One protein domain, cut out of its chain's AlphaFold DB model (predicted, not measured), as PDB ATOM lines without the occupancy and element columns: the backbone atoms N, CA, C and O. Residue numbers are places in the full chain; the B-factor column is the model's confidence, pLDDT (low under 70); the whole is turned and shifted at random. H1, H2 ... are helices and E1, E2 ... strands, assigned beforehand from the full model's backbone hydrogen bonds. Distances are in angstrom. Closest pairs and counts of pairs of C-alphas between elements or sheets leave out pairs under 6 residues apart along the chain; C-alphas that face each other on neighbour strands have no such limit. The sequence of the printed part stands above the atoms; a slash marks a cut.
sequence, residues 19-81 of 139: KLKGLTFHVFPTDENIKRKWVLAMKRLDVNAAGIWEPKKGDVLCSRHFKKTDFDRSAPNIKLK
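This is residues 19 to 81 of the 139 residues of the protein "THAP domain containing 6" of Molossus molossus (UniProt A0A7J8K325). This elongated model has little regular structure: the small two-strand ribbon E1 and E2 and the helix H1 lie between two long loops, one at each end. The 63 printed residues run E1, H1, E2, with an antiparallel sheet of order E1 - E2; the class is mixed, with 17 residues in named elements. It is only just loose, close to compact, with a radius of gyration of the C-alphas of 13.2 A and spans of 41 by 25 by 20 A.

Find C-alpha 25 at (128.388, 122.886, 137.335), where E1, residues 25 to 27, begins. H1, residues 32 to 42, runs 15.2 A from C-alpha 32 at (143.502, 127.444, 126.672). E2, residues 60 to 62, ends at C-alpha 62, (130.448, 124.923, 140.741).

E1 and E2 are antiparallel at 147 degrees; look for N 26 and O 61, 2.8 A apart. In H1 every O i to N i+4 pair is within hydrogen-bond range. Residues 71 to 72 pair with 79 to 80, antiparallel.

The farthest C-alphas, of Ala 50 and Pro 76, are 41.9 A apart. The printed part has no cut; H1 to E2 is a long link. Residues 19 to 21 and 47 to 50 have pLDDT under 70.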
ATOM      1  N   LYS A  19     120.483 121.323 141.418       65.88
ATOM      2  CA  LYS A  19     119.713 122.360 140.716       65.88
ATOM      3  C   LYS A  19     118.704 123.050 141.635       65.88
ATOM      4  O   LYS A  19     118.603 124.270 141.610       65.88
ATOM      5  N   LEU A  20     118.045 122.289 142.516       61.31
ATOM      6  CA  LEU A  20     117.106 122.824 143.513       61.31
ATOM      7  C   LEU A  20     117.787 123.743 144.536       61.31
ATOM      8  O   LEU A  20     117.154 124.622 145.105       61.31
ATOM      9  N   LYS A  21     119.096 123.574 144.752       67.94
ATOM     10  CA  LYS A  21     119.912 124.444 145.612       67.94
ATOM     11  C   LYS A  21     120.536 125.624 144.856       67.94
ATOM     12  O   LYS A  21     121.375 126.320 145.423       67.94
ATOM     13  N   GLY A  22     120.185 125.826 143.581       75.44
ATOM     14  CA  GLY A  22     120.786 126.853 142.724       75.44
ATOM     15  C   GLY A  22     122.257 126.585 142.383       75.44
ATOM     16  O   GLY A  22     123.001 127.513 142.064       75.44
ATOM     17  N   LEU A  23     122.703 125.330 142.489       83.88
ATOM     18  CA  LEU A  23     124.076 124.938 142.205       83.88
ATOM     19  C   LEU A  23     124.173 124.401 140.778       83.88
ATOM     20  O   LEU A  23     123.606 123.356 140.458       83.88
ATOM     21  N   THR A  24     124.920 125.104 139.933       86.94
ATOM     22  CA  THR A  24     125.239 124.675 138.568       86.94
ATOM     23  C   THR A  24     126.709 124.289 138.479       86.94
ATOM     24  O   THR A  24     127.537 124.769 139.257       86.94
ATOM     25  N   PHE A  25     127.030 123.377 137.563       88.31
ATOM     26  CA  PHE A  25     128.388 122.886 137.335       88.31
ATOM     27  C   PHE A  25     128.821 123.280 135.931       88.31
ATOM     28  O   PHE A  25     128.110 123.010 134.962       88.31
ATOM     29  N   HIS A  26     129.983 123.912 135.841       89.62
ATOM     30  CA  HIS A  26     130.542 124.463 134.620       89.62
ATOM     31  C   HIS A  26     131.842 123.738 134.302       89.62
ATOM     32  O   HIS A  26     132.725 123.615 135.151       89.62
ATOM     33  N   VAL A  27     131.923 123.224 133.079       90.19
ATOM     34  CA  VAL A  27     133.130 122.586 132.552       90.19
ATOM     35  C   VAL A  27     134.159 123.666 132.242       90.19
ATOM     36  O   VAL A  27     133.794 124.809 131.957       90.19
ATOM     37  N   PHE A  28     135.437 123.302 132.305       89.81
ATOM     38  CA  PHE A  28     136.508 124.188 131.876       89.81
ATOM     39  C   PHE A  28     136.313 124.609 130.410       89.81
ATOM     40  O   PHE A  28     135.918 123.779 129.583       89.81
ATOM     41  N   PRO A  29     136.585 125.880 130.081       88.50
ATOM     42  CA  PRO A  29     136.465 126.379 128.720       88.50
ATOM     43  C   PRO A  29     137.433 125.660 127.776       88.50
ATOM     44  O   PRO A  29     138.500 125.190 128.185       88.50
ATOM     45  N   THR A  30     137.053 125.587 126.501       88.31
ATOM     46  CA  THR A  30     137.901 125.028 125.440       88.31
ATOM     47  C   THR A  30     139.140 125.896 125.228       88.31
ATOM     48  O   THR A  30     140.231 125.356 125.065       88.31
ATOM     49  N   ASP A  31     138.986 127.221 125.324       89.88
ATOM     50  CA  ASP A  31     140.066 128.191 125.169       89.88
ATOM     51  C   ASP A  31     141.156 128.006 126.225       89.88
ATOM     52  O   ASP A  31     140.940 128.218 127.424       89.88
ATOM     53  N   GLU A  32     142.368 127.679 125.777       89.19
ATOM     54  CA  GLU A  32     143.502 127.444 126.672       89.19
ATOM     55  C   GLU A  32     143.856 128.673 127.508       89.19
ATOM     56  O   GLU A  32     144.169 128.546 128.688       89.19
ATOM     57  N   ASN A  33     143.738 129.873 126.937       90.94
ATOM     58  CA  ASN A  33     144.017 131.121 127.648       90.94
ATOM     59  C   ASN A  33     143.090 131.317 128.855       90.94
ATOM     60  O   ASN A  33     143.539 131.690 129.940       90.94
ATOM     61  N   ILE A  34     141.793 131.049 128.685       90.25
ATOM     62  CA  ILE A  34     140.812 131.175 129.769       90.25
ATOM     63  C   ILE A  34     140.983 130.012 130.750       90.25
ATOM     64  O   ILE A  34     140.971 130.223 131.962       90.25
ATOM     65  N   LYS A  35     141.233 128.799 130.247       89.81
ATOM     66  CA  LYS A  35     141.509 127.615 131.067       89.81
ATOM     67  C   LYS A  35     142.715 127.833 131.986       89.81
ATOM     68  O   LYS A  35     142.599 127.605 133.186       89.81
ATOM     69  N   ARG A  36     143.830 128.360 131.470       88.44
ATOM     70  CA  ARG A  36     145.017 128.720 132.265       88.44
ATOM     71  C   ARG A  36     144.679 129.752 133.336       88.44
ATOM     72  O   ARG A  36     145.068 129.584 134.485       88.44
ATOM     73  N   LYS A  37     143.886 130.776 133.008       90.56
ATOM     74  CA  LYS A  37     143.421 131.767 133.996       90.56
ATOM     75  C   LYS A  37     142.587 131.133 135.113       90.56
ATOM     76  O   LYS A  37     142.760 131.503 136.269       90.56
ATOM     77  N   TRP A  38     141.721 130.168 134.799       91.25
ATOM     78  CA  TRP A  38     140.950 129.434 135.813       91.25
ATOM     79  C   TRP A  38     141.854 128.637 136.744       91.25
ATOM     80  O   TRP A  38     141.697 128.697 137.960       91.25
ATOM     81  N   VAL A  39     142.818 127.926 136.168       88.56
ATOM     82  CA  VAL A  39     143.801 127.131 136.902       88.56
ATOM     83  C   VAL A  39     144.632 128.001 137.847       88.56
ATOM     84  O   VAL A  39     144.738 127.704 139.038       88.56
ATOM     85  N   LEU A  40     145.144 129.126 137.344       86.12
ATOM     86  CA  LEU A  40     145.889 130.095 138.146       86.12
ATOM     87  C   LEU A  40     145.027 130.690 139.264       86.12
ATOM     88  O   LEU A  40     145.509 130.865 140.380       86.12
ATOM     89  N   ALA A  41     143.747 130.961 138.997       87.06
ATOM     90  CA  ALA A  41     142.829 131.494 139.998       87.06
ATOM     91  C   ALA A  41     142.528 130.488 141.121       87.06
ATOM     92  O   ALA A  41     142.402 130.883 142.278       87.06
ATOM     93  N   MET A  42     142.480 129.191 140.803       84.38
ATOM     94  CA  MET A  42     142.331 128.126 141.801       84.38
ATOM     95  C   MET A  42     143.557 127.998 142.711       84.38
ATOM     96  O   MET A  42     143.420 127.457 143.807       84.38
ATOM     97  N   LYS A  43     144.734 128.468 142.264       80.31
ATOM     98  CA  LYS A  43     146.021 128.366 142.978       80.31
ATOM     99  C   LYS A  43     146.291 126.955 143.504       80.31
ATOM    100  O   LYS A  43     146.831 126.767 144.592       80.31
ATOM    101  N   ARG A  44     145.855 125.955 142.740       78.50
ATOM    102  CA  ARG A  44     146.027 124.557 143.098       78.50
ATOM    103  C   ARG A  44     147.395 124.108 142.619       78.50
ATOM    104  O   ARG A  44     147.676 124.149 141.424       78.50
ATOM    105  N   LEU A  45     148.224 123.700 143.567       75.19
ATOM    106  CA  LEU A  45     149.465 123.003 143.281       75.19
ATOM    107  C   LEU A  45     149.170 121.514 143.213       75.19
ATOM    108  O   LEU A  45     148.361 120.995 143.995       75.19
ATOM    109  N   ASP A  46     149.796 120.847 142.257       71.56
ATOM    110  CA  ASP A  46     149.829 119.400 142.281       71.56
ATOM    111  C   ASP A  46     150.747 118.945 143.418       71.56
ATOM    112  O   ASP A  46     151.823 119.486 143.642       71.56
ATOM    113  N   VAL A  47     150.294 117.962 144.190       67.06
ATOM    114  CA  VAL A  47     151.110 117.359 145.259       67.06
ATOM    115  C   VAL A  47     152.133 116.368 144.700       67.06
ATOM    116  O   VAL A  47     153.124 116.080 145.356       67.06
ATOM    117  N   ASN A  48     151.897 115.866 143.484       67.25
ATOM    118  CA  ASN A  48     152.733 114.848 142.839       67.25
ATOM    119  C   ASN A  48     153.731 115.434 141.830       67.25
ATOM    120  O   ASN A  48     154.724 114.797 141.502       67.25
ATOM    121  N   ALA A  49     153.460 116.634 141.324       64.06
ATOM    122  CA  ALA A  49     154.347 117.381 140.450       64.06
ATOM    123  C   ALA A  49     154.560 118.733 141.116       64.06
ATOM    124  O   ALA A  49     153.580 119.344 141.521       64.06
ATOM    125  N   ALA A  50     155.799 119.210 141.235       67.38
ATOM    126  CA  ALA A  50     156.131 120.507 141.834       67.38
ATOM    127  C   ALA A  50     155.659 121.708 140.973       67.38
ATOM    128  O   ALA A  50     156.400 122.657 140.736       67.38
ATOM    129  N   GLY A  51     154.435 121.645 140.451       74.94
ATOM    130  CA  GLY A  51     153.872 122.529 139.448       74.94
ATOM    131  C   GLY A  51     152.389 122.814 139.674       74.94
ATOM    132  O   GLY A  51     151.761 122.400 140.652       74.94
ATOM    133  N   ILE A  52     151.842 123.597 138.750       80.81
ATOM    134  CA  ILE A  52     150.450 124.038 138.760       80.81
ATOM    135  C   ILE A  52     149.549 122.890 138.293       80.81
ATOM    136  O   ILE A  52     149.828 122.259 137.280       80.81
ATOM    137  N   TRP A  53     148.457 122.649 139.020       85.69
ATOM    138  CA  TRP A  53     147.515 121.575 138.710       85.69
ATOM    139  C   TRP A  53     146.772 121.798 137.392       85.69
ATOM    140  O   TRP A  53     146.239 122.883 137.159       85.69
ATOM    141  N   GLU A  54     146.636 120.750 136.577       85.00
ATOM    142  CA  GLU A  54     145.933 120.818 135.292       85.00
ATOM    143  C   GLU A  54     144.563 120.104 135.289       85.00
ATOM    144  O   GLU A  54     144.443 118.955 135.731       85.00
ATOM    145  N   PRO A  55     143.507 120.745 134.747       85.94
ATOM    146  CA  PRO A  55     142.163 120.191 134.699       85.94
ATOM    147  C   PRO A  55     142.005 119.194 133.550       85.94
ATOM    148  O   PRO A  55     142.316 119.475 132.391       85.94
ATOM    149  N   LYS A  56     141.414 118.041 133.855       85.88
ATOM    150  CA  LYS A  56     141.035 116.997 132.899       85.88
ATOM    151  C   LYS A  56     139.659 117.284 132.295       85.88
ATOM    152  O   LYS A  56     138.855 118.046 132.825       85.88
ATOM    153  N   LYS A  57     139.317 116.586 131.204       80.62
ATOM    154  CA  LYS A  57     138.037 116.737 130.470       80.62
ATOM    155  C   LYS A  57     136.774 116.525 131.333       80.62
ATOM    156  O   LYS A  57     135.687 116.937 130.941       80.62
ATOM    157  N   GLY A  58     136.900 115.870 132.490       82.44
ATOM    158  CA  GLY A  58     135.807 115.640 133.441       82.44
ATOM    159  C   GLY A  58     135.735 116.632 134.605       82.44
ATOM    160  O   GLY A  58     134.758 116.590 135.356       82.44
ATOM    161  N   ASP A  59     136.740 117.495 134.761       87.88
ATOM    162  CA  ASP A  59     136.805 118.462 135.848       87.88
ATOM    163  C   ASP A  59     135.797 119.595 135.639       87.88
ATOM    164  O   ASP A  59     135.533 120.043 134.519       87.88
ATOM    165  N   VAL A  60     135.192 120.043 136.737       90.31
ATOM    166  CA  VAL A  60     134.148 121.071 136.723       90.31
ATOM    167  C   VAL A  60     134.280 121.990 137.928       90.31
ATOM    168  O   VAL A  60     134.694 121.574 139.010       90.31
ATOM    169  N   LEU A  61     133.848 123.237 137.768       90.94
ATOM    170  CA  LEU A  61     133.674 124.181 138.867       90.94
ATOM    171  C   LEU A  61     132.193 124.443 139.116       90.94
ATOM    172  O   LEU A  61     131.390 124.528 138.188       90.94
ATOM    173  N   CYS A  62     131.814 124.568 140.385       90.12
ATOM    174  CA  CYS A  62     130.448 124.923 140.741       90.12
ATOM    175  C   CYS A  62     130.222 126.444 140.709       90.12
ATOM    176  O   CYS A  62     131.158 127.232 140.853       90.12
ATOM    177  N   SER A  63     128.962 126.867 140.576       89.00
ATOM    178  CA  SER A  63     128.573 128.284 140.483       89.00
ATOM    179  C   SER A  63     128.988 129.156 141.667       89.00
ATOM    180  O   SER A  63     129.034 130.372 141.531       89.00
ATOM    181  N   ARG A  64     129.334 128.560 142.815       88.00
ATOM    182  CA  ARG A  64     129.813 129.283 144.007       88.00
ATOM    183  C   ARG A  64     131.129 130.026 143.776       88.00
ATOM    184  O   ARG A  64     131.406 130.971 144.503       88.00
ATOM    185  N   HIS A  65     131.920 129.595 142.795       91.00
ATOM    186  CA  HIS A  65     133.219 130.193 142.478       91.00
ATOM    187  C   HIS A  65     133.121 131.394 141.522       91.00
ATOM    188  O   HIS A  65     134.119 132.067 141.255       91.00
ATOM    189  N   PHE A  66     131.910 131.687 141.037       90.25
ATOM    190  CA  PHE A  66     131.612 132.752 140.084       90.25
ATOM    191  C   PHE A  66     130.632 133.753 140.690       90.25
ATOM    192  O   PHE A  66     129.792 133.405 141.527       90.25
ATOM    193  N   LYS A  67     130.700 135.013 140.258       89.06
ATOM    194  CA  LYS A  67     129.720 136.009 140.687       89.06
ATOM    195  C   LYS A  67     128.436 135.809 139.900       89.06
ATOM    196  O   LYS A  67     128.438 135.449 138.730       89.06
ATOM    197  N   LYS A  68     127.304 136.136 140.523       85.19
ATOM    198  CA  LYS A  68     125.977 136.066 139.881       85.19
ATOM    199  C   LYS A  68     125.857 136.956 138.629       85.19
ATOM    200  O   LYS A  68     124.950 136.734 137.834       85.19
ATOM    201  N   THR A  69     126.734 137.953 138.488       87.38
ATOM    202  CA  THR A  69     126.862 138.883 137.349       87.38
ATOM    203  C   THR A  69     127.557 138.275 136.133       87.38
ATOM    204  O   THR A  69     127.380 138.755 135.010       87.38
ATOM    205  N   ASP A  70     128.341 137.225 136.367       88.44
ATOM    206  CA  ASP A  70     129.173 136.567 135.362       88.44
ATOM    207  C   ASP A  70     128.371 135.532 134.559       88.44
ATOM    208  O   ASP A  70     128.849 134.991 133.566       88.44
ATOM    209  N   PHE A  71     127.139 135.261 134.991       88.75
ATOM    210  CA  PHE A  71     126.217 134.371 134.309       88.75
ATOM    211  C   PHE A  71     125.350 135.133 133.315       88.75
ATOM    212  O   PHE A  71     124.777 136.181 133.631       88.75
ATOM    213  N   ASP A  72     125.184 134.544 132.139       86.56
ATOM    214  CA  ASP A  72     124.230 134.997 131.145       86.56
ATOM    215  C   ASP A  72     122.833 134.518 131.513       86.56
ATOM    216  O   ASP A  72     122.493 133.341 131.388       86.56
ATOM    217  N   ARG A  73     122.008 135.461 131.976       81.06
ATOM    218  CA  ARG A  73     120.575 135.243 132.231       81.06
ATOM    219  C   ARG A  73     119.718 135.371 130.975       81.06
ATOM    220  O   ARG A  73     118.538 135.059 131.026       81.06
ATOM    221  N   SER A  74     120.303 135.834 129.869       80.94
ATOM    222  CA  SER A  74     119.593 135.977 128.595       80.94
ATOM    223  C   SER A  74     119.327 134.632 127.914       80.94
ATOM    224  O   SER A  74     118.492 134.561 127.019       80.94
ATOM    225  N   ALA A  75     120.042 133.573 128.309       75.06
ATOM    226  CA  ALA A  75     119.883 132.241 127.745       75.06
ATOM    227  C   ALA A  75     118.957 131.373 128.618       75.06
ATOM    228  O   ALA A  75     118.997 131.477 129.846       75.06
ATOM    229  N   PRO A  76     118.196 130.435 128.018       72.56
ATOM    230  CA  PRO A  76     117.358 129.491 128.767       72.56
ATOM    231  C   PRO A  76     118.176 128.575 129.692       72.56
ATOM    232  O   PRO A  76     117.654 128.021 130.655       72.56
ATOM    233  N   ASN A  77     119.475 128.424 129.415       76.06
ATOM    234  CA  ASN A  77     120.415 127.699 130.256       76.06
ATOM    235  C   ASN A  77     121.399 128.675 130.900       76.06
ATOM    236  O   ASN A  77     122.046 129.445 130.191       76.06
ATOM    237  N   ILE A  78     121.581 128.572 132.221       80.06
ATOM    238  CA  ILE A  78     122.585 129.343 132.962       80.06
ATOM    239  C   ILE A  78     123.978 128.952 132.453       80.06
ATOM    240  O   ILE A  78     124.489 127.870 132.755       80.06
ATOM    241  N   LYS A  79     124.593 129.846 131.680       83.69
ATOM    242  CA  LYS A  79     125.963 129.723 131.175       83.69
ATOM    243  C   LYS A  79     126.808 130.877 131.702       83.69
ATOM    244  O   LYS A  79     126.280 131.917 132.081       83.69
ATOM    245  N   LEU A  80     128.115 130.655 131.779       87.44
ATOM    246  CA  LEU A  80     129.065 131.721 132.080       87.44
ATOM    247  C   LEU A  80     129.304 132.537 130.814       87.44
ATOM    248  O   LEU A  80     129.386 131.959 129.727       87.44
ATOM    249  N   LYS A  81     129.466 133.847 130.985       88.81
ATOM    250  CA  LYS A  81     129.913 134.741 129.920       88.81
ATOM    251  C   LYS A  81     131.276 134.304 129.378       88.81
ATOM    252  O   LYS A  81     132.097 133.759 130.132       88.81
TER     253      LYS A  81